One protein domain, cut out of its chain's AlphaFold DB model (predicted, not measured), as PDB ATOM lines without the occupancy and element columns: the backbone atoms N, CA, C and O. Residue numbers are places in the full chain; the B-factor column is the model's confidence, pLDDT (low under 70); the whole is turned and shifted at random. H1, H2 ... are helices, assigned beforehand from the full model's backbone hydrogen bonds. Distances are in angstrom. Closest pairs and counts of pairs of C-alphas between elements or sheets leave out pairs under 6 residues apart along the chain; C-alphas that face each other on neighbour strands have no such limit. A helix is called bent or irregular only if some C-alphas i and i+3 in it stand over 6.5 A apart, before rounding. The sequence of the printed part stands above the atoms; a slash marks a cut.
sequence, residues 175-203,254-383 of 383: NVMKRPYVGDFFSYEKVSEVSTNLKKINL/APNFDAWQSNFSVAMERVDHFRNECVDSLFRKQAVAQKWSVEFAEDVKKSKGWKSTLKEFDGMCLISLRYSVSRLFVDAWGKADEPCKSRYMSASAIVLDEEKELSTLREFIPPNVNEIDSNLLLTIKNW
ATOM      1  N   ASN A 175       8.311  -5.390  -8.473       73.31
ATOM      2  CA  ASN A 175       8.017  -5.986  -7.169       73.31
ATOM      3  C   ASN A 175       8.369  -7.481  -7.117       73.31
ATOM      4  O   ASN A 175       8.933  -7.930  -6.121       73.31
ATOM      5  N   VAL A 176       8.127  -8.246  -8.192       79.06
ATOM      6  CA  VAL A 176       8.550  -9.658  -8.278       79.06
ATOM      7  C   VAL A 176      10.075  -9.789  -8.266       79.06
ATOM      8  O   VAL A 176      10.591 -10.628  -7.530       79.06
ATOM      9  N   MET A 177      10.804  -8.935  -8.993       77.19
ATOM     10  CA  MET A 177      12.278  -8.928  -9.004       77.19
ATOM     11  C   MET A 177      12.909  -8.507  -7.665       77.19
ATOM     12  O   MET A 177      14.082  -8.784  -7.434       77.19
ATOM     13  N   LYS A 178      12.147  -7.855  -6.776       81.56
ATOM     14  CA  LYS A 178      12.574  -7.485  -5.414       81.56
ATOM     15  C   LYS A 178      12.217  -8.529  -4.346       81.56
ATOM     16  O   LYS A 178      12.540  -8.310  -3.178       81.56
ATOM     17  N   ARG A 179      11.546  -9.639  -4.689       79.88
ATOM     18  CA  ARG A 179      11.263 -10.712  -3.716       79.88
ATOM     19  C   ARG A 179      12.584 -11.374  -3.283       79.88
ATOM     20  O   ARG A 179      13.394 -11.690  -4.153       79.88
ATOM     21  N   PRO A 180      12.804 -11.627  -1.979       83.31
ATOM     22  CA  PRO A 180      13.921 -12.454  -1.527       83.31
ATOM     23  C   PRO A 180      13.786 -13.885  -2.066       83.31
ATOM     24  O   PRO A 180      12.683 -14.350  -2.373       83.31
ATOM     25  N   TYR A 181      14.909 -14.595  -2.174       84.06
ATOM     26  CA  TYR A 181      14.925 -15.961  -2.680       84.06
ATOM     27  C   TYR A 181      14.295 -16.918  -1.658       84.06
ATOM     28  O   TYR A 181      14.702 -16.972  -0.503       84.06
ATOM     29  N   VAL A 182      13.301 -17.710  -2.075       87.19
ATOM     30  CA  VAL A 182      12.537 -18.571  -1.147       87.19
ATOM     31  C   VAL A 182      13.382 -19.689  -0.511       87.19
ATOM     32  O   VAL A 182      13.041 -20.191   0.558       87.19
ATOM     33  N   GLY A 183      14.529 -20.040  -1.107       84.25
ATOM     34  CA  GLY A 183      15.500 -20.938  -0.473       84.25
ATOM     35  C   GLY A 183      16.146 -20.359   0.788       84.25
ATOM     36  O   GLY A 183      16.523 -21.126   1.667       84.25
ATOM     37  N   ASP A 184      16.168 -19.033   0.942       87.44
ATOM     38  CA  ASP A 184      16.648 -18.375   2.160       87.44
ATOM     39  C   ASP A 184      15.669 -18.542   3.334       87.44
ATOM     40  O   ASP A 184      15.994 -18.135   4.450       87.44
ATOM     41  N   PHE A 185      14.463 -19.075   3.104       92.88
ATOM     42  CA  PHE A 185      13.438 -19.291   4.133       92.88
ATOM     43  C   PHE A 185      13.409 -20.738   4.616       92.88
ATOM     44  O   PHE A 185      13.317 -20.980   5.816       92.88
ATOM     45  N   PHE A 186      13.539 -21.693   3.696       94.88
ATOM     46  CA  PHE A 186      13.649 -23.116   4.008       94.88
ATOM     47  C   PHE A 186      15.091 -23.486   4.398       94.88
ATOM     48  O   PHE A 186      15.686 -24.383   3.804       94.88
ATOM     49  N   SER A 187      15.663 -22.808   5.398       92.06
ATOM     50  CA  SER A 187      16.969 -23.144   5.987       92.06
ATOM     51  C   SER A 187      16.809 -23.704   7.405       92.06
ATOM     52  O   SER A 187      15.843 -23.393   8.106       92.06
ATOM     53  N   TYR A 188      17.751 -24.548   7.834       89.88
ATOM     54  CA  TYR A 188      17.716 -25.210   9.146       89.88
ATOM     55  C   TYR A 188      17.701 -24.201  10.312       89.88
ATOM     56  O   TYR A 188      17.057 -24.416  11.333       89.88
ATOM     57  N   GLU A 189      18.356 -23.059  10.132       91.44
ATOM     58  CA  GLU A 189      18.478 -21.979  11.116       91.44
ATOM     59  C   GLU A 189      17.170 -21.189  11.290       91.44
ATOM     60  O   GLU A 189      17.038 -20.433  12.249       91.44
ATOM     61  N   LYS A 190      16.211 -21.344  10.364       92.12
ATOM     62  CA  LYS A 190      14.994 -20.520  10.252       92.12
ATOM     63  C   LYS A 190      13.694 -21.325  10.275       92.12
ATOM     64  O   LYS A 190      12.644 -20.784   9.935       92.12
ATOM     65  N   VAL A 191      13.731 -22.591  10.703       93.69
ATOM     66  CA  VAL A 191      12.548 -23.479  10.797       93.69
ATOM     67  C   VAL A 191      11.368 -22.791  11.500       93.69
ATOM     68  O   VAL A 191      10.235 -22.876  11.034       93.69
ATOM     69  N   SER A 192      11.630 -22.044  12.577       94.25
ATOM     70  CA  SER A 192      10.625 -21.302  13.351       94.25
ATOM     71  C   SER A 192      10.068 -20.041  12.667       94.25
ATOM     72  O   SER A 192       9.044 -19.520  13.114       94.25
ATOM     73  N   GLU A 193      10.702 -19.548  11.599       95.75
ATOM     74  CA  GLU A 193      10.282 -18.354  10.857       95.75
ATOM     75  C   GLU A 193       9.547 -18.659   9.541       95.75
ATOM     76  O   GLU A 193       9.014 -17.731   8.928       95.75
ATOM     77  N   VAL A 194       9.536 -19.916   9.076       96.12
ATOM     78  CA  VAL A 194       9.050 -20.315   7.739       96.12
ATOM     79  C   VAL A 194       7.680 -19.716   7.419       96.12
ATOM     80  O   VAL A 194       7.524 -19.056   6.392       96.12
ATOM     81  N   SER A 195       6.707 -19.858   8.318       96.56
ATOM     82  CA  SER A 195       5.355 -19.322   8.149       96.56
ATOM     83  C   SER A 195       5.370 -17.800   7.982       96.56
ATOM     84  O   SER A 195       4.802 -17.259   7.033       96.56
ATOM     85  N   THR A 196       6.090 -17.099   8.860       95.31
ATOM     86  CA  THR A 196       6.235 -15.635   8.851       95.31
ATOM     87  C   THR A 196       6.934 -15.128   7.588       95.31
ATOM     88  O   THR A 196       6.546 -14.096   7.042       95.31
ATOM     89  N   ASN A 197       7.946 -15.839   7.092       94.12
ATOM     90  CA  ASN A 197       8.696 -15.438   5.906       94.12
ATOM     91  C   ASN A 197       7.931 -15.739   4.606       94.12
ATOM     92  O   ASN A 197       7.864 -14.876   3.729       94.12
ATOM     93  N   LEU A 198       7.236 -16.877   4.520       93.81
ATOM     94  CA  LEU A 198       6.313 -17.172   3.419       93.81
ATOM     95  C   LEU A 198       5.131 -16.181   3.378       93.81
ATOM     96  O   LEU A 198       4.793 -15.681   2.303       93.81
ATOM     97  N   LYS A 199       4.564 -15.805   4.538       93.00
ATOM     98  CA  LYS A 199       3.523 -14.762   4.660       93.00
ATOM     99  C   LYS A 199       3.969 -13.421   4.052       93.00
ATOM    100  O   LYS A 199       3.169 -12.781   3.374       93.00
ATOM    101  N   LYS A 200       5.241 -13.018   4.218       89.81
ATOM    102  CA  LYS A 200       5.800 -11.768   3.649       89.81
ATOM    103  C   LYS A 200       5.876 -11.760   2.116       89.81
ATOM    104  O   LYS A 200       5.777 -10.686   1.530       89.81
ATOM    105  N   ILE A 201       6.081 -12.912   1.466       87.75
ATOM    106  CA  ILE A 201       6.262 -12.990  -0.000       87.75
ATOM    107  C   ILE A 201       5.008 -13.407  -0.772       87.75
ATOM    108  O   ILE A 201       5.058 -13.427  -2.005       87.75
ATOM    109  N   ASN A 202       3.924 -13.780  -0.087       89.62
ATOM    110  CA  ASN A 202       2.702 -14.284  -0.712       89.62
ATOM    111  C   ASN A 202       2.122 -13.274  -1.718       89.62
ATOM    112  O   ASN A 202       1.759 -12.156  -1.349       89.62
ATOM    113  N   LEU A 203       2.021 -13.669  -2.989       88.19
ATOM    114  CA  LEU A 203       1.495 -12.803  -4.041       88.19
ATOM    115  C   LEU A 203      -0.029 -12.887  -4.101       88.19
ATOM    116  O   LEU A 203      -0.620 -13.959  -4.018       88.19
ATOM    117  N   ALA A 254      -5.092 -19.281  -0.729       90.19
ATOM    118  CA  ALA A 254      -4.331 -18.878   0.448       90.19
ATOM    119  C   ALA A 254      -3.484 -20.062   0.964       90.19
ATOM    120  O   ALA A 254      -4.055 -21.107   1.288       90.19
ATOM    121  N   PRO A 255      -2.148 -19.937   1.075       94.38
ATOM    122  CA  PRO A 255      -1.316 -21.002   1.626       94.38
ATOM    123  C   PRO A 255      -1.604 -21.241   3.112       94.38
ATOM    124  O   PRO A 255      -1.690 -20.292   3.892       94.38
ATOM    125  N   ASN A 256      -1.654 -22.504   3.550       96.31
ATOM    126  CA  ASN A 256      -1.606 -22.825   4.980       96.31
ATOM    127  C   ASN A 256      -0.152 -22.744   5.477       96.31
ATOM    128  O   ASN A 256       0.528 -23.753   5.657       96.31
ATOM    129  N   PHE A 257       0.341 -21.519   5.646       96.75
ATOM    130  CA  PHE A 257       1.722 -21.211   6.032       96.75
ATOM    131  C   PHE A 257       2.195 -21.938   7.299       96.75
ATOM    132  O   PHE A 257       3.370 -22.281   7.422       96.75
ATOM    133  N   ASP A 258       1.280 -22.178   8.236       97.19
ATOM    134  CA  ASP A 258       1.580 -22.802   9.520       97.19
ATOM    135  C   ASP A 258       1.736 -24.332   9.367       97.19
ATOM    136  O   ASP A 258       2.621 -24.922   9.987       97.19
ATOM    137  N   ALA A 259       1.011 -24.958   8.428       97.25
ATOM    138  CA  ALA A 259       1.301 -26.322   7.971       97.25
ATOM    139  C   ALA A 259       2.624 -26.416   7.186       97.25
ATOM    140  O   ALA A 259       3.378 -27.365   7.382       97.25
ATOM    141  N   TRP A 260       2.968 -25.421   6.353       97.81
ATOM    142  CA  TRP A 260       4.284 -25.377   5.686       97.81
ATOM    143  C   TRP A 260       5.443 -25.343   6.689       97.81
ATOM    144  O   TRP A 260       6.430 -26.053   6.505       97.81
ATOM    145  N   GLN A 261       5.309 -24.573   7.771       97.75
ATOM    146  CA  GLN A 261       6.277 -24.555   8.866       97.75
ATOM    147  C   GLN A 261       6.299 -25.872   9.656       97.75
ATOM    148  O   GLN A 261       7.377 -26.397   9.931       97.75
ATOM    149  N   SER A 262       5.134 -26.434   9.994       97.69
ATOM    150  CA  SER A 262       5.040 -27.695  10.739       97.69
ATOM    151  C   SER A 262       5.661 -28.866   9.968       97.69
ATOM    152  O   SER A 262       6.536 -29.548  10.503       97.69
ATOM    153  N   ASN A 263       5.311 -29.043   8.690       97.94
ATOM    154  CA  ASN A 263       5.898 -30.077   7.837       97.94
ATOM    155  C   ASN A 263       7.416 -29.892   7.669       97.94
ATOM    156  O   ASN A 263       8.137 -30.883   7.612       97.94
ATOM    157  N   PHE A 264       7.918 -28.651   7.615       97.88
ATOM    158  CA  PHE A 264       9.358 -28.389   7.519       97.88
ATOM    159  C   PHE A 264      10.108 -28.704   8.828       97.88
ATOM    160  O   PHE A 264      11.214 -29.236   8.771       97.88
ATOM    161  N   SER A 265       9.495 -28.465   9.998       97.06
ATOM    162  CA  SER A 265      10.034 -28.920  11.294       97.06
ATOM    163  C   SER A 265      10.138 -30.442  11.341       97.06
ATOM    164  O   SER A 265      11.224 -30.975  11.554       97.06
ATOM    165  N   VAL A 266       9.045 -31.141  11.008       97.12
ATOM    166  CA  VAL A 266       9.020 -32.611  10.922       97.12
ATOM    167  C   VAL A 266      10.066 -33.120   9.926       97.12
ATOM    168  O   VAL A 266      10.732 -34.119  10.188       97.12
ATOM    169  N   ALA A 267      10.279 -32.429   8.802       97.44
ATOM    170  CA  ALA A 267      11.307 -32.806   7.838       97.44
ATOM    171  C   ALA A 267      12.738 -32.662   8.390       97.44
ATOM    172  O   ALA A 267      13.589 -33.494   8.079       97.44
ATOM    173  N   MET A 268      13.007 -31.665   9.237       95.81
ATOM    174  CA  MET A 268      14.304 -31.513   9.911       95.81
ATOM    175  C   MET A 268      14.492 -32.514  11.059       95.81
ATOM    176  O   MET A 268      15.580 -33.062  11.206       95.81
ATOM    177  N   GLU A 269      13.434 -32.857  11.796       95.06
ATOM    178  CA  GLU A 269      13.446 -33.974  12.756       95.06
ATOM    179  C   GLU A 269      13.739 -35.316  12.052       95.06
ATOM    180  O   GLU A 269      14.495 -36.149  12.559       95.06
ATOM    181  N   ARG A 270      13.213 -35.512  10.832       95.38
ATOM    182  CA  ARG A 270      13.533 -36.677   9.987       95.38
ATOM    183  C   ARG A 270      14.981 -36.687   9.497       95.38
ATOM    184  O   ARG A 270      15.551 -37.773   9.408       95.38
ATOM    185  N   VAL A 271      15.613 -35.538   9.244       95.94
ATOM    186  CA  VAL A 271      17.051 -35.493   8.907       95.94
ATOM    187  C   VAL A 271      17.895 -36.145  10.005       95.94
ATOM    188  O   VAL A 271      18.738 -36.980   9.687       95.94
ATOM    189  N   ASP A 272      17.653 -35.830  11.281       89.44
ATOM    190  CA  ASP A 272      18.413 -36.425  12.391       89.44
ATOM    191  C   ASP A 272      18.109 -37.925  12.603       89.44
ATOM    192  O   ASP A 272      18.971 -38.654  13.095       89.44
ATOM    193  N   HIS A 273      16.950 -38.427  12.157       91.56
ATOM    194  CA  HIS A 273      16.669 -39.869  12.107       91.56
ATOM    195  C   HIS A 273      17.487 -40.580  11.011       91.56
ATOM    196  O   HIS A 273      18.184 -41.559  11.281       91.56
ATOM    197  N   PHE A 274      17.455 -40.055   9.780       95.81
ATOM    198  CA  PHE A 274      18.141 -40.634   8.613       95.81
ATOM    199  C   PHE A 274      19.666 -40.418   8.601       95.81
ATOM    200  O   PHE A 274      20.396 -41.103   7.882       95.81
ATOM    201  N   ARG A 275      20.171 -39.507   9.437       94.44
ATOM    202  CA  ARG A 275      21.593 -39.217   9.671       94.44
ATOM    203  C   ARG A 275      22.449 -40.468   9.884       94.44
ATOM    204  O   ARG A 275      23.483 -40.613   9.236       94.44
ATOM    205  N   ASN A 276      22.005 -41.386  10.745       91.62
ATOM    206  CA  ASN A 276      22.753 -42.612  11.042       91.62
ATOM    207  C   ASN A 276      22.796 -43.563   9.835       91.62
ATOM    208  O   ASN A 276      23.858 -44.096   9.532       91.62
ATOM    209  N   GLU A 277      21.684 -43.730   9.110       94.44
ATOM    210  CA  GLU A 277      21.634 -44.547   7.886       94.44
ATOM    211  C   GLU A 277      22.543 -43.972   6.787       94.44
ATOM    212  O   GLU A 277      23.231 -44.719   6.092       94.44
ATOM    213  N   CYS A 278      22.621 -42.642   6.677       96.56
ATOM    214  CA  CYS A 278      23.542 -41.963   5.768       96.56
ATOM    215  C   CYS A 278      25.017 -42.249   6.102       96.56
ATOM    216  O   CYS A 278      25.791 -42.619   5.216       96.56
ATOM    217  N   VAL A 279      25.406 -42.140   7.378       94.75
ATOM    218  CA  VAL A 279      26.773 -42.442   7.842       94.75
ATOM    219  C   VAL A 279      27.132 -43.912   7.593       94.75
ATOM    220  O   VAL A 279      28.232 -44.212   7.122       94.75
ATOM    221  N   ASP A 280      26.194 -44.828   7.842       91.94
ATOM    222  CA  ASP A 280      26.363 -46.260   7.584       91.94
ATOM    223  C   ASP A 280      26.462 -46.569   6.073       91.94
ATOM    224  O   ASP A 280      27.247 -47.430   5.668       91.94
ATOM    225  N   SER A 281      25.718 -45.847   5.224       93.81
ATOM    226  CA  SER A 281      25.804 -45.927   3.755       93.81
ATOM    227  C   SER A 281      27.182 -45.484   3.250       93.81
ATOM    228  O   SER A 281      27.842 -46.235   2.524       93.81
ATOM    229  N   LEU A 282      27.670 -44.321   3.706       92.50
ATOM    230  CA  LEU A 282      29.011 -43.818   3.389       92.50
ATOM    231  C   LEU A 282      30.108 -44.797   3.817       92.50
ATOM    232  O   LEU A 282      31.005 -45.099   3.029       92.50
ATOM    233  N   PHE A 283      30.012 -45.348   5.030       92.56
ATOM    234  CA  PHE A 283      30.966 -46.340   5.518       92.56
ATOM    235  C   PHE A 283      30.984 -47.606   4.654       92.56
ATOM    236  O   PHE A 283      32.055 -48.069   4.258       92.56
ATOM    237  N   ARG A 284      29.811 -48.144   4.292       90.94
ATOM    238  CA  ARG A 284      29.705 -49.310   3.397       90.94
ATOM    239  C   ARG A 284      30.295 -49.013   2.017       90.94
ATOM    240  O   ARG A 284      31.041 -49.839   1.492       90.94
ATOM    241  N   LYS A 285      30.029 -47.831   1.448       91.00
ATOM    242  CA  LYS A 285      30.601 -47.403   0.159       91.00
ATOM    243  C   LYS A 285      32.124 -47.251   0.224       91.00
ATOM    244  O   LYS A 285      32.805 -47.735  -0.679       91.00
ATOM    245  N   GLN A 286      32.673 -46.685   1.302       90.94
ATOM    246  CA  GLN A 286      34.124 -46.617   1.512       90.94
ATOM    247  C   GLN A 286      34.746 -48.016   1.640       90.94
ATOM    248  O   GLN A 286      35.732 -48.300   0.962       90.94
ATOM    249  N   ALA A 287      34.157 -48.901   2.451       91.38
ATOM    250  CA  ALA A 287      34.651 -50.263   2.655       91.38
ATOM    251  C   ALA A 287      34.685 -51.074   1.347       91.38
ATOM    252  O   ALA A 287      35.678 -51.745   1.064       91.38
ATOM    253  N   VAL A 288      33.646 -50.955   0.510       92.38
ATOM    254  CA  VAL A 288      33.599 -51.573  -0.828       92.38
ATOM    255  C   VAL A 288      34.658 -50.973  -1.758       92.38
ATOM    256  O   VAL A 288      35.403 -51.721  -2.392       92.38
ATOM    257  N   ALA A 289      34.781 -49.642  -1.819       92.44
ATOM    258  CA  ALA A 289      35.762 -48.970  -2.675       92.44
ATOM    259  C   ALA A 289      37.217 -49.312  -2.300       92.44
ATOM    260  O   ALA A 289      38.064 -49.473  -3.179       92.44
ATOM    261  N   GLN A 290      37.498 -49.468  -1.004       92.31
ATOM    262  CA  GLN A 290      38.808 -49.844  -0.462       92.31
ATOM    263  C   GLN A 290      39.021 -51.368  -0.354       92.31
ATOM    264  O   GLN A 290      40.079 -51.805   0.094       92.31
ATOM    265  N   LYS A 291      38.040 -52.184  -0.776       95.56
ATOM    266  CA  LYS A 291      38.067 -53.661  -0.739       95.56
ATOM    267  C   LYS A 291      38.376 -54.244   0.651       95.56
ATOM    268  O   LYS A 291      39.096 -55.234   0.768       95.56
ATOM    269  N   TRP A 292      37.849 -53.625   1.706       94.19
ATOM    270  CA  TRP A 292      38.017 -54.102   3.080       94.19
ATOM    271  C   TRP A 292      37.292 -55.433   3.309       94.19
ATOM    272  O   TRP A 292      36.194 -55.647   2.791       94.19
ATOM    273  N   SER A 293      37.885 -56.317   4.119       93.19
ATOM    274  CA  SER A 293      37.173 -57.483   4.648       93.19
ATOM    275  C   SER A 293      36.179 -57.062   5.738       93.19
ATOM    276  O   SER A 293      36.245 -55.945   6.261       93.19
ATOM    277  N   VAL A 294      35.258 -57.958   6.100       90.25
ATOM    278  CA  VAL A 294      34.247 -57.681   7.135       90.25
ATOM    279  C   VAL A 294      34.906 -57.483   8.505       90.25
ATOM    280  O   VAL A 294      34.531 -56.572   9.239       90.25
ATOM    281  N   GLU A 295      35.935 -58.271   8.828       92.31
ATOM    282  CA  GLU A 295      36.705 -58.134  10.068       92.31
ATOM    283  C   GLU A 295      37.446 -56.792  10.106       92.31
ATOM    284  O   GLU A 295      37.343 -56.055  11.086       92.31
ATOM    285  N   PHE A 296      38.134 -56.436   9.013       91.44
ATOM    286  CA  PHE A 296      38.884 -55.183   8.929       91.44
ATOM    287  C   PHE A 296      37.967 -53.959   9.048       91.44
ATOM    288  O   PHE A 296      38.307 -53.003   9.741       91.44
ATOM    289  N   ALA A 297      36.783 -53.989   8.429       89.88
ATOM    290  CA  ALA A 297      35.802 -52.914   8.551       89.88
ATOM    291  C   ALA A 297      35.317 -52.727  10.005       89.88
ATOM    292  O   ALA A 297      35.240 -51.598  10.498       89.88
ATOM    293  N   GLU A 298      35.048 -53.813  10.734       89.62
ATOM    294  CA  GLU A 298      34.668 -53.725  12.150       89.62
ATOM    295  C   GLU A 298      35.832 -53.291  13.057       89.62
ATOM    296  O   GLU A 298      35.612 -52.582  14.040       89.62
ATOM    297  N   ASP A 299      37.080 -53.634  12.734       90.38
ATOM    298  CA  ASP A 299      38.251 -53.134  13.469       90.38
ATOM    299  C   ASP A 299      38.563 -51.660  13.167       90.38
ATOM    300  O   ASP A 299      38.932 -50.912  14.081       90.38
ATOM    301  N   VAL A 300      38.300 -51.181  11.943       88.88
ATOM    302  CA  VAL A 300      38.319 -49.744  11.621       88.88
ATOM    303  C   VAL A 300      37.348 -48.986  12.529       88.88
ATOM    304  O   VAL A 300      37.776 -48.015  13.155       88.88
ATOM    305  N   LYS A 301      36.100 -49.450  12.704       87.50
ATOM    306  CA  LYS A 301      35.111 -48.818  13.608       87.50
ATOM    307  C   LYS A 301      35.567 -48.732  15.073       87.50
ATOM    308  O   LYS A 301      35.164 -47.818  15.792       87.50
ATOM    309  N   LYS A 302      36.408 -49.663  15.534       88.81
ATOM    310  CA  LYS A 302      36.967 -49.676  16.904       88.81
ATOM    311  C   LYS A 302      38.186 -48.754  17.056       88.81
ATOM    312  O   LYS A 302      38.596 -48.449  18.178       88.81
ATOM    313  N   SER A 303      38.786 -48.314  15.948       88.75
ATOM    314  CA  SER A 303      40.018 -47.521  15.942       88.75
ATOM    315  C   SER A 303      39.838 -46.104  16.511       88.75
ATOM    316  O   SER A 303      38.757 -45.514  16.494       88.75
ATOM    317  N   LYS A 304      40.942 -45.490  16.961       83.31
ATOM    318  CA  LYS A 304      40.943 -44.065  17.349       83.31
ATOM    319  C   LYS A 304      40.709 -43.133  16.151       83.31
ATOM    320  O   LYS A 304      40.104 -42.080  16.336       83.31
ATOM    321  N   GLY A 305      41.152 -43.522  14.951       82.88
ATOM    322  CA  GLY A 305      41.000 -42.738  13.719       82.88
ATOM    323  C   GLY A 305      39.542 -42.591  13.280       82.88
ATOM    324  O   GLY A 305      39.136 -41.505  12.871       82.88
ATOM    325  N   TRP A 306      38.726 -43.632  13.486       86.12
ATOM    326  CA  TRP A 306      37.295 -43.606  13.165       86.12
ATOM    327  C   TRP A 306      36.536 -42.458  13.840       86.12
ATOM    328  O   TRP A 306      35.599 -41.931  13.257       86.12
ATOM    329  N   LYS A 307      36.971 -41.968  15.010       85.81
ATOM    330  CA  LYS A 307      36.346 -40.798  15.659       85.81
ATOM    331  C   LYS A 307      36.533 -39.472  14.901       85.81
ATOM    332  O   LYS A 307      35.845 -38.509  15.243       85.81
ATOM    333  N   SER A 308      37.436 -39.405  13.917       87.25
ATOM    334  CA  SER A 308      37.534 -38.285  12.969       87.25
ATOM    335  C   SER A 308      36.642 -38.538  11.754       87.25
ATOM    336  O   SER A 308      35.692 -37.791  11.538       87.25
ATOM    337  N   THR A 309      36.840 -39.665  11.062       87.19
ATOM    338  CA  THR A 309      36.068 -40.050   9.864       87.19
ATOM    339  C   THR A 309      34.560 -40.098  10.122       87.19
ATOM    340  O   THR A 309      33.777 -39.656   9.288       87.19
ATOM    341  N   LEU A 310      34.139 -40.540  11.311       89.94
ATOM    342  CA  LEU A 310      32.746 -40.492  11.751       89.94
ATOM    343  C   LEU A 310      32.207 -39.055  11.795       89.94
ATOM    344  O   LEU A 310      31.101 -38.831  11.331       89.94
ATOM    345  N   LYS A 311      32.970 -38.079  12.310       91.38
ATOM    346  CA  LYS A 311      32.561 -36.659  12.324       91.38
ATOM    347  C   LYS A 311      32.536 -36.047  10.926       91.38
ATOM    348  O   LYS A 311      31.694 -35.198  10.650       91.38
ATOM    349  N   GLU A 312      33.464 -36.459  10.068       91.31
ATOM    350  CA  GLU A 312      33.525 -36.030   8.670       91.31
ATOM    351  C   GLU A 312      32.281 -36.530   7.916       91.31
ATOM    352  O   GLU A 312      31.543 -35.717   7.361       91.31
ATOM    353  N   PHE A 313      31.972 -37.828   7.996       93.94
ATOM    354  CA  PHE A 313      30.756 -38.419   7.424       93.94
ATOM    355  C   PHE A 313      29.474 -37.841   8.035       93.94
ATOM    356  O   PHE A 313      28.539 -37.543   7.300       93.94
ATOM    357  N   ASP A 314      29.430 -37.633   9.353       94.56
ATOM    358  CA  ASP A 314      28.294 -37.044  10.074       94.56
ATOM    359  C   ASP A 314      27.976 -35.623   9.584       94.56
ATOM    360  O   ASP A 314      26.842 -35.331   9.202       94.56
ATOM    361  N   GLY A 315      28.991 -34.753   9.508       93.88
ATOM    362  CA  GLY A 315      28.843 -33.394   8.985       93.88
ATOM    363  C   GLY A 315      28.468 -33.370   7.502       93.88
ATOM    364  O   GLY A 315      27.577 -32.621   7.099       93.88
ATOM    365  N   MET A 316      29.095 -34.228   6.694       94.12
ATOM    366  CA  MET A 316      28.779 -34.385   5.272       94.12
ATOM    367  C   MET A 316      27.326 -34.847   5.048       94.12
ATOM    368  O   MET A 316      26.608 -34.252   4.240       94.12
ATOM    369  N   CYS A 317      26.859 -35.840   5.810       96.25
ATOM    370  CA  CYS A 317      25.476 -36.314   5.794       96.25
ATOM    371  C   CYS A 317      24.486 -35.235   6.240       96.25
ATOM    372  O   CYS A 317      23.498 -34.999   5.546       96.25
ATOM    373  N   LEU A 318      24.753 -34.534   7.346       95.31
ATOM    374  CA  LEU A 318      23.901 -33.436   7.811       95.31
ATOM    375  C   LEU A 318      23.740 -32.340   6.749       95.31
ATOM    376  O   LEU A 318      22.622 -31.883   6.520       95.31
ATOM    377  N   ILE A 319      24.821 -31.943   6.070       94.31
ATOM    378  CA  ILE A 319      24.764 -30.949   4.986       94.31
ATOM    379  C   ILE A 319      23.915 -31.472   3.818       94.31
ATOM    380  O   ILE A 319      23.011 -30.771   3.361       94.31
ATOM    381  N   SER A 320      24.164 -32.704   3.364       95.06
ATOM    382  CA  SER A 320      23.468 -33.305   2.218       95.06
ATOM    383  C   SER A 320      21.964 -33.479   2.462       95.06
ATOM    384  O   SER A 320      21.137 -33.031   1.663       95.06
ATOM    385  N   LEU A 321      21.588 -34.056   3.609       96.94
ATOM    386  CA  LEU A 321      20.193 -34.314   3.969       96.94
ATOM    387  C   LEU A 321      19.413 -33.010   4.208       96.94
ATOM    388  O   LEU A 321      18.294 -32.877   3.708       96.94
ATOM    389  N   ARG A 322      20.008 -32.013   4.888       96.31
ATOM    390  CA  ARG A 322      19.386 -30.685   5.066       96.31
ATOM    391  C   ARG A 322      19.173 -29.990   3.727       96.31
ATOM    392  O   ARG A 322      18.060 -29.549   3.461       96.31
ATOM    393  N   TYR A 323      20.193 -29.949   2.866       95.56
ATOM    394  CA  TYR A 323      20.078 -29.364   1.527       95.56
ATOM    395  C   TYR A 323      18.976 -30.041   0.700       95.56
ATOM    396  O   TYR A 323      18.179 -29.359   0.057       95.56
ATOM    397  N   SER A 324      18.893 -31.373   0.758       96.19
ATOM    398  CA  SER A 324      17.876 -32.157   0.058       96.19
ATOM    399  C   SER A 324      16.449 -31.820   0.518       96.19
ATOM    400  O   SER A 324      15.568 -31.598  -0.315       96.19
ATOM    401  N   VAL A 325      16.220 -31.688   1.830       97.44
ATOM    402  CA  VAL A 325      14.925 -31.253   2.388       97.44
ATOM    403  C   VAL A 325      14.613 -29.798   2.027       97.44
ATOM    404  O   VAL A 325      13.518 -29.512   1.544       97.44
ATOM    405  N   SER A 326      15.572 -28.881   2.184       96.69
ATOM    406  CA  SER A 326      15.432 -27.484   1.754       96.69
ATOM    407  C   SER A 326      15.032 -27.383   0.279       96.69
ATOM    408  O   SER A 326      14.103 -26.651  -0.063       96.69
ATOM    409  N   ARG A 327      15.678 -28.160  -0.599       96.38
ATOM    410  CA  ARG A 327      15.383 -28.198  -2.035       96.38
ATOM    411  C   ARG A 327      13.975 -28.726  -2.320       96.38
ATOM    412  O   ARG A 327      13.251 -28.092  -3.085       96.38
ATOM    413  N   LEU A 328      13.566 -29.818  -1.668       97.69
ATOM    414  CA  LEU A 328      12.224 -30.398  -1.805       97.69
ATOM    415  C   LEU A 328      11.121 -29.370  -1.496       97.69
ATOM    416  O   LEU A 328      10.175 -29.230  -2.272       97.69
ATOM    417  N   PHE A 329      11.263 -28.614  -0.402       97.94
ATOM    418  CA  PHE A 329      10.292 -27.585  -0.011       97.94
ATOM    419  C   PHE A 329      10.319 -26.358  -0.937       97.94
ATOM    420  O   PHE A 329       9.254 -25.861  -1.307       97.94
ATOM    421  N   VAL A 330      11.501 -25.912  -1.383       96.38
ATOM    422  CA  VAL A 330      11.643 -24.840  -2.389       96.38
ATOM    423  C   VAL A 330      10.950 -25.206  -3.702       96.38
ATOM    424  O   VAL A 330      10.190 -24.400  -4.240       96.38
ATOM    425  N   ASP A 331      11.175 -26.418  -4.213       96.12
ATOM    426  CA  ASP A 331      10.593 -26.863  -5.481       96.12
ATOM    427  C   ASP A 331       9.091 -27.152  -5.370       96.12
ATOM    428  O   ASP A 331       8.360 -26.933  -6.338       96.12
ATOM    429  N   ALA A 332       8.604 -27.606  -4.212       96.88
ATOM    430  CA  ALA A 332       7.172 -27.722  -3.947       96.88
ATOM    431  C   ALA A 332       6.495 -26.341  -3.901       96.88
ATOM    432  O   ALA A 332       5.498 -26.125  -4.593       96.88
ATOM    433  N   TRP A 333       7.070 -25.379  -3.166       95.81
ATOM    434  CA  TRP A 333       6.534 -24.017  -3.082       95.81
ATOM    435  C   TRP A 333       6.537 -23.323  -4.446       95.81
ATOM    436  O   TRP A 333       5.523 -22.760  -4.855       95.81
ATOM    437  N   GLY A 334       7.646 -23.405  -5.189       93.56
ATOM    438  CA  GLY A 334       7.764 -22.806  -6.520       93.56
ATOM    439  C   GLY A 334       6.708 -23.325  -7.500       93.56
ATOM    440  O   GLY A 334       6.099 -22.536  -8.220       93.56
ATOM    441  N   LYS A 335       6.409 -24.633  -7.476       94.31
ATOM    442  CA  LYS A 335       5.344 -25.233  -8.302       94.31
ATOM    443  C   LYS A 335       3.945 -24.701  -7.961       94.31
ATOM    444  O   LYS A 335       3.104 -24.671  -8.858       94.31
ATOM    445  N   ALA A 336       3.691 -24.301  -6.714       94.38
ATOM    446  CA  ALA A 336       2.412 -23.731  -6.282       94.38
ATOM    447  C   ALA A 336       2.318 -22.206  -6.511       94.38
ATOM    448  O   ALA A 336       1.272 -21.717  -6.931       94.38
ATOM    449  N   ASP A 337       3.412 -21.463  -6.304       93.69
ATOM    450  CA  ASP A 337       3.464 -20.001  -6.460       93.69
ATOM    451  C   ASP A 337       3.522 -19.551  -7.932       93.69
ATOM    452  O   ASP A 337       3.000 -18.488  -8.262       93.69
ATOM    453  N   GLU A 338       4.101 -20.334  -8.854       92.06
ATOM    454  CA  GLU A 338       4.318 -19.885 -10.241       92.06
ATOM    455  C   GLU A 338       3.027 -19.491 -11.007       92.06
ATOM    456  O   GLU A 338       3.026 -18.429 -11.638       92.06
ATOM    457  N   PRO A 339       1.889 -20.220 -10.916       94.06
ATOM    458  CA  PRO A 339       0.616 -19.778 -11.504       94.06
ATOM    459  C   PRO A 339       0.079 -18.459 -10.922       94.06
ATOM    460  O   PRO A 339      -0.637 -17.722 -11.607       94.06
ATOM    461  N   CYS A 340       0.432 -18.143  -9.674       93.25
ATOM    462  CA  CYS A 340       0.065 -16.904  -8.987       93.25
ATOM    463  C   CYS A 340       1.017 -15.753  -9.325       93.25
ATOM    464  O   CYS A 340       0.567 -14.649  -9.625       93.25
ATOM    465  N   LYS A 341       2.321 -16.023  -9.395       91.25
ATOM    466  CA  LYS A 341       3.353 -15.115  -9.911       91.25
ATOM    467  C   LYS A 341       3.081 -14.712 -11.363       91.25
ATOM    468  O   LYS A 341       3.134 -13.525 -11.677       91.25
ATOM    469  N   SER A 342       2.700 -15.655 -12.226       90.50
ATOM    470  CA  SER A 342       2.309 -15.386 -13.618       90.50
ATOM    471  C   SER A 342       1.094 -14.447 -13.716       90.50
ATOM    472  O   SER A 342       1.147 -13.435 -14.424       90.50
ATOM    473  N   ARG A 343       0.040 -14.701 -12.922       93.12
ATOM    474  CA  ARG A 343      -1.122 -13.801 -12.792       93.12
ATOM    475  C   ARG A 343      -0.736 -12.424 -12.259       93.12
ATOM    476  O   ARG A 343      -1.184 -11.429 -12.812       93.12
ATOM    477  N   TYR A 344       0.115 -12.350 -11.238       91.81
ATOM    478  CA  TYR A 344       0.576 -11.091 -10.642       91.81
ATOM    479  C   TYR A 344       1.332 -10.223 -11.662       91.81
ATOM    480  O   TYR A 344       1.026  -9.044 -11.820       91.81
ATOM    481  N   MET A 345       2.257 -10.818 -12.424       87.56
ATOM    482  CA  MET A 345       2.991 -10.139 -13.506       87.56
ATOM    483  C   MET A 345       2.099  -9.746 -14.697       87.56
ATOM    484  O   MET A 345       2.468  -8.865 -15.472       87.56
ATOM    485  N   SER A 346       0.930 -10.379 -14.843       90.19
ATOM    486  CA  SER A 346      -0.037 -10.131 -15.920       90.19
ATOM    487  C   SER A 346      -1.317  -9.418 -15.473       90.19
ATOM    488  O   SER A 346      -2.225  -9.287 -16.289       90.19
ATOM    489  N   ALA A 347      -1.409  -8.945 -14.225       92.81
ATOM    490  CA  ALA A 347      -2.679  -8.542 -13.612       92.81
ATOM    491  C   ALA A 347      -3.443  -7.492 -14.441       92.81
ATOM    492  O   ALA A 347      -4.609  -7.701 -14.761       92.81
ATOM    493  N   SER A 348      -2.771  -6.429 -14.893       92.62
ATOM    494  CA  SER A 348      -3.374  -5.397 -15.755       92.62
ATOM    495  C   SER A 348      -3.828  -5.904 -17.125       92.62
ATOM    496  O   SER A 348      -4.805  -5.393 -17.657       92.62
ATOM    497  N   ALA A 349      -3.153  -6.904 -17.698       92.38
ATOM    498  CA  ALA A 349      -3.550  -7.503 -18.975       92.38
ATOM    499  C   ALA A 349      -4.815  -8.362 -18.808       92.38
ATOM    500  O   ALA A 349      -5.741  -8.263 -19.604       92.38
ATOM    501  N   ILE A 350      -4.880  -9.132 -17.714       94.19
ATOM    502  CA  ILE A 350      -6.055  -9.928 -17.330       94.19
ATOM    503  C   ILE A 350      -7.246  -9.014 -17.025       94.19
ATOM    504  O   ILE A 350      -8.357  -9.300 -17.453       94.19
ATOM    505  N   VAL A 351      -7.033  -7.897 -16.320       95.69
ATOM    506  CA  VAL A 351      -8.071  -6.874 -16.116       95.69
ATOM    507  C   VAL A 351      -8.565  -6.329 -17.453       95.69
ATOM    508  O   VAL A 351      -9.765  -6.295 -17.691       95.69
ATOM    509  N   LEU A 352      -7.656  -5.922 -18.336       93.88
ATOM    510  CA  LEU A 352      -7.989  -5.252 -19.593       93.88
ATOM    511  C   LEU A 352      -8.299  -6.226 -20.745       93.88
ATOM    512  O   LEU A 352      -8.093  -5.861 -21.899       93.88
ATOM    513  N   ASP A 353      -8.812  -7.427 -20.456       91.62
ATOM    514  CA  ASP A 353      -9.265  -8.420 -21.451       91.62
ATOM    515  C   ASP A 353      -8.244  -8.721 -22.578       91.62
ATOM    516  O   ASP A 353      -8.622  -9.039 -23.704       91.62
ATOM    517  N   GLU A 354      -6.940  -8.621 -22.304       88.19
ATOM    518  CA  GLU A 354      -5.906  -9.047 -23.254       88.19
ATOM    519  C   GLU A 354      -5.733 -10.571 -23.194       88.19
ATOM    520  O   GLU A 354      -5.560 -11.144 -22.114       88.19
ATOM    521  N   GLU A 355      -5.753 -11.232 -24.356       77.44
ATOM    522  CA  GLU A 355      -5.644 -12.691 -24.456       77.44
ATOM    523  C   GLU A 355      -4.334 -13.204 -23.838       77.44
ATOM    524  O   GLU A 355      -3.233 -12.930 -24.322       77.44
ATOM    525  N   LYS A 356      -4.459 -13.978 -22.753       77.44
ATOM    526  CA  LYS A 356      -3.345 -14.659 -22.087       77.44
ATOM    527  C   LYS A 356      -3.760 -16.045 -21.621       77.44
ATOM    528  O   LYS A 356      -4.761 -16.203 -20.924       77.44
ATOM    529  N   GLU A 357      -2.938 -17.039 -21.938       85.69
ATOM    530  CA  GLU A 357      -3.093 -18.395 -21.416       85.69
ATOM    531  C   GLU A 357      -2.834 -18.412 -19.902       85.69
ATOM    532  O   GLU A 357      -1.706 -18.254 -19.426       85.69
ATOM    533  N   LEU A 358      -3.898 -18.590 -19.117       88.62
ATOM    534  CA  LEU A 358      -3.801 -18.658 -17.664       88.62
ATOM    535  C   LEU A 358      -3.530 -20.091 -17.213       88.62
ATOM    536  O   LEU A 358      -4.432 -20.925 -17.166       88.62
ATOM    537  N   SER A 359      -2.287 -20.352 -16.809       89.44
ATOM    538  CA  SER A 359      -1.891 -21.617 -16.176       89.44
ATOM    539  C   SER A 359      -2.826 -22.004 -15.020       89.44
ATOM    540  O   SER A 359      -3.252 -21.152 -14.231       89.44
ATOM    541  N   THR A 360      -3.151 -23.292 -14.904       92.94
ATOM    542  CA  THR A 360      -4.034 -23.808 -13.850       92.94
ATOM    543  C   THR A 360      -3.467 -23.488 -12.467       92.94
ATOM    544  O   THR A 360      -2.294 -23.757 -12.195       92.94
ATOM    545  N   LEU A 361      -4.298 -22.912 -11.592       92.69
ATOM    546  CA  LEU A 361      -3.952 -22.716 -10.183       92.69
ATOM    547  C   LEU A 361      -3.684 -24.072  -9.514       92.69
ATOM    548  O   LEU A 361      -4.253 -25.091  -9.903       92.69
ATOM    549  N   ARG A 362      -2.816 -24.075  -8.503       92.19
ATOM    550  CA  ARG A 362      -2.493 -25.259  -7.702       92.19
ATOM    551  C   ARG A 362      -2.693 -24.956  -6.227       92.19
ATOM    552  O   ARG A 362      -2.568 -23.810  -5.801       92.19
ATOM    553  N   GLU A 363      -2.990 -25.990  -5.457       92.06
ATOM    554  CA  GLU A 363      -3.063 -25.891  -4.004       92.06
ATOM    555  C   GLU A 363      -1.652 -25.834  -3.404       92.06
ATOM    556  O   GLU A 363      -0.736 -26.532  -3.846       92.06
ATOM    557  N   PHE A 364      -1.471 -24.999  -2.379       94.00
ATOM    558  CA  PHE A 364      -0.204 -24.851  -1.661       94.00
ATOM    559  C   PHE A 364      -0.045 -25.963  -0.616       94.00
ATOM    560  O   PHE A 364      -0.085 -25.711   0.590       94.00
ATOM    561  N   ILE A 365       0.121 -27.197  -1.088       95.50
ATOM    562  CA  ILE A 365       0.328 -28.385  -0.252       95.50
ATOM    563  C   ILE A 365       1.836 -28.535   0.040       95.50
ATOM    564  O   ILE A 365       2.615 -28.641  -0.912       95.50
ATOM    565  N   PRO A 366       2.279 -28.531   1.314       97.12
ATOM    566  CA  PRO A 366       3.667 -28.831   1.661       97.12
ATOM    567  C   PRO A 366       3.988 -30.322   1.453       97.12
ATOM    568  O   PRO A 366       3.089 -31.152   1.605       97.12
ATOM    569  N   PRO A 367       5.260 -30.689   1.193       97.88
ATOM    570  CA  PRO A 367       5.687 -32.085   1.128       97.88
ATOM    571  C   PRO A 367       5.229 -32.893   2.346       97.88
ATOM    572  O   PRO A 367       5.366 -32.448   3.492       97.88
ATOM    573  N   ASN A 368       4.677 -34.080   2.102       96.88
ATOM    574  CA  ASN A 368       4.211 -34.982   3.154       96.88
ATOM    575  C   ASN A 368       5.319 -35.944   3.621       96.88
ATOM    576  O   ASN A 368       6.356 -36.085   2.975       96.88
ATOM    577  N   VAL A 369       5.094 -36.630   4.747       96.31
ATOM    578  CA  VAL A 369       6.096 -37.505   5.388       96.31
ATOM    579  C   VAL A 369       6.647 -38.571   4.433       96.31
ATOM    580  O   VAL A 369       7.855 -38.780   4.403       96.31
ATOM    581  N   ASN A 370       5.809 -39.176   3.585       97.00
ATOM    582  CA  ASN A 370       6.258 -40.206   2.644       97.00
ATOM    583  C   ASN A 370       7.155 -39.623   1.537       97.00
ATOM    584  O   ASN A 370       8.080 -40.291   1.077       97.00
ATOM    585  N   GLU A 371       6.900 -38.382   1.108       97.38
ATOM    586  CA  GLU A 371       7.741 -37.666   0.136       97.38
ATOM    587  C   GLU A 371       9.082 -37.260   0.760       97.38
ATOM    588  O   GLU A 371      10.124 -37.420   0.128       97.38
ATOM    589  N   ILE A 372       9.061 -36.796   2.014       97.94
ATOM    590  CA  ILE A 372      10.251 -36.451   2.803       97.94
ATOM    591  C   ILE A 372      11.146 -37.683   2.991       97.94
ATOM    592  O   ILE A 372      12.320 -37.642   2.622       97.94
ATOM    593  N   ASP A 373      10.592 -38.789   3.496       97.44
ATOM    594  CA  ASP A 373      11.319 -40.044   3.720       97.44
ATOM    595  C   ASP A 373      11.891 -40.601   2.406       97.44
ATOM    596  O   ASP A 373      13.060 -40.984   2.339       97.44
ATOM    597  N   SER A 374      11.097 -40.587   1.328       97.38
ATOM    598  CA  SER A 374      11.544 -41.029  -0.000       97.38
ATOM    599  C   SER A 374      12.693 -40.170  -0.534       97.38
ATOM    600  O   SER A 374      13.652 -40.702  -1.090       97.38
ATOM    601  N   ASN A 375      12.627 -38.850  -0.349       97.44
ATOM    602  CA  ASN A 375      13.657 -37.910  -0.785       97.44
ATOM    603  C   ASN A 375      14.974 -38.073   0.007       97.44
ATOM    604  O   ASN A 375      16.059 -38.083  -0.584       97.44
ATOM    605  N   LEU A 376      14.881 -38.278   1.326       97.25
ATOM    606  CA  LEU A 376      16.024 -38.583   2.195       97.25
ATOM    607  C   LEU A 376      16.683 -39.915   1.795       97.25
ATOM    608  O   LEU A 376      17.885 -39.948   1.529       97.25
ATOM    609  N   LEU A 377      15.897 -40.986   1.626       96.31
ATOM    610  CA  LEU A 377      16.381 -42.293   1.160       96.31
ATOM    611  C   LEU A 377      17.002 -42.245  -0.245       96.31
ATOM    612  O   LEU A 377      17.974 -42.951  -0.510       96.31
ATOM    613  N   LEU A 378      16.465 -41.430  -1.159       95.81
ATOM    614  CA  LEU A 378      17.061 -41.219  -2.483       95.81
ATOM    615  C   LEU A 378      18.401 -40.486  -2.388       95.81
ATOM    616  O   LEU A 378      19.351 -40.867  -3.066       95.81
ATOM    617  N   THR A 379      18.515 -39.495  -1.503       95.38
ATOM    618  CA  THR A 379      19.780 -38.789  -1.256       95.38
ATOM    619  C   THR A 379      20.841 -39.737  -0.692       95.38
ATOM    620  O   THR A 379      21.941 -39.774  -1.230       95.38
ATOM    621  N   ILE A 380      20.499 -40.589   0.283       95.50
ATOM    622  CA  ILE A 380      21.408 -41.606   0.858       95.50
ATOM    623  C   ILE A 380      21.880 -42.640  -0.180       95.50
ATOM    624  O   ILE A 380      22.997 -43.153  -0.093       95.50
ATOM    625  N   LYS A 381      21.043 -42.961  -1.175       91.44
ATOM    626  CA  LYS A 381      21.397 -43.890  -2.264       91.44
ATOM    627  C   LYS A 381      22.295 -43.238  -3.315       91.44
ATOM    628  O   LYS A 381      23.236 -43.886  -3.776       91.44
ATOM    629  N   ASN A 382      22.021 -41.979  -3.656       87.25
ATOM    630  CA  ASN A 382      22.729 -41.213  -4.687       87.25
ATOM    631  C   ASN A 382      24.078 -40.629  -4.218       87.25
ATOM    632  O   ASN A 382      24.859 -40.190  -5.058       87.25
ATOM    633  N   TRP A 383      24.327 -40.623  -2.903       76.62
ATOM    634  CA  TRP A 383      25.617 -40.354  -2.255       76.62
ATOM    635  C   TRP A 383      26.422 -41.641  -2.081       76.62
ATOM    636  O   TRP A 383      27.056 -42.096  -3.060       76.62
TER     637      TRP A 383
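What this domain is: This is residues 175 to 203 and 254 to 383 of the 383 residues of an uncharacterized protein of Pseudomonas sp. 22 E 5 (UniProt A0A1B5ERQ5). The model is a long rod of helices built along H4, which runs most of its length; H2a lies beside H4 in the opposite direction, H1 packs on H2a, and H6 packs on H4 and both arms of the bent helix H2. At one end H2b swings away from H4 and H3 makes the turn back to it; at the other end lie short H5 and the bare loop of residues 352 to 368, which folds back to H6. The printed part has 159 residues with six named helices, H1 to H6 in order, and no named strand; the class is all helix. It is loose, with a radius of gyration of the C-alphas of 21.2 A, and spans 75 by 29 by 27 A.

How they stand to each other: H1, residues 188 to 201, touches H2a, residues 257 to 273, at a shallow tilt of 18 degrees, opposite ways; the closest C-alphas, of Ser 195 and Phe 257, are 4.6 A apart. H2a touches H4, residues 306 to 345, through residues 318 to 329 of H4 alone, with the C-alphas of Val 271 and Leu 321 closest at 6.0 A. H2b, residues 276 to 289, touches H4 at a steep tilt of 64 degrees, the closest C-alphas being those of Val 279 and Phe 313, 5.7 A apart; here residues 276 to 282 of H2b and 310 to 317 of H4 alone take part. H3, residues 294 to 302, is close to H4 but not clearly touching, about perpendicular at 90 degrees; the closest C-alphas, of Val 300 and Trp 306, are 6.4 A apart. H5, residues 347 to 351, is close to H4 but not clearly touching, with C-alphas 343 and 350 closest at 7.7 A. H6, residues 369 to 382, touches H4 at a steep tilt of 53 degrees, with the C-alphas of Leu 321 and Leu 376 closest at 6.2 A. In H2a, H2b, H3, H5 and H6 every O i to N i+4 pair is within hydrogen-bond range; H1 has 6 of 10 and H4 33 of 36.

Where its parts are: H1 begins at C-alpha 188 (17.716, -25.210, 9.146) and is irregular, C-alphas 189 and 192 being 8.2 A apart. H2, assigned as one helix by its hydrogen bonds, is bent, with C-alphas 273 and 276 6.8 A apart; H2a is 24.7 A long and H2b 19.9 A. H4 is 54.8 A long, with a kink of 47 degrees near residue 339, and only just irregular: C-alphas 336 and 339 are 6.8 A apart. H6, 19.8 A long, ends at C-alpha 382 (22.729, -41.213, -4.687).

The domain as a whole: The C-alphas farthest apart, of Glu 295 and Leu 352, are 75.3 A apart. Residues 204 to 253 are not printed, and C-alphas 203 and 254 are 9.5 A apart across the cut. The link from H5 to H6 is long, 17 residues. The mean pLDDT of the printed part is 92.3, and no printed residue is under 70.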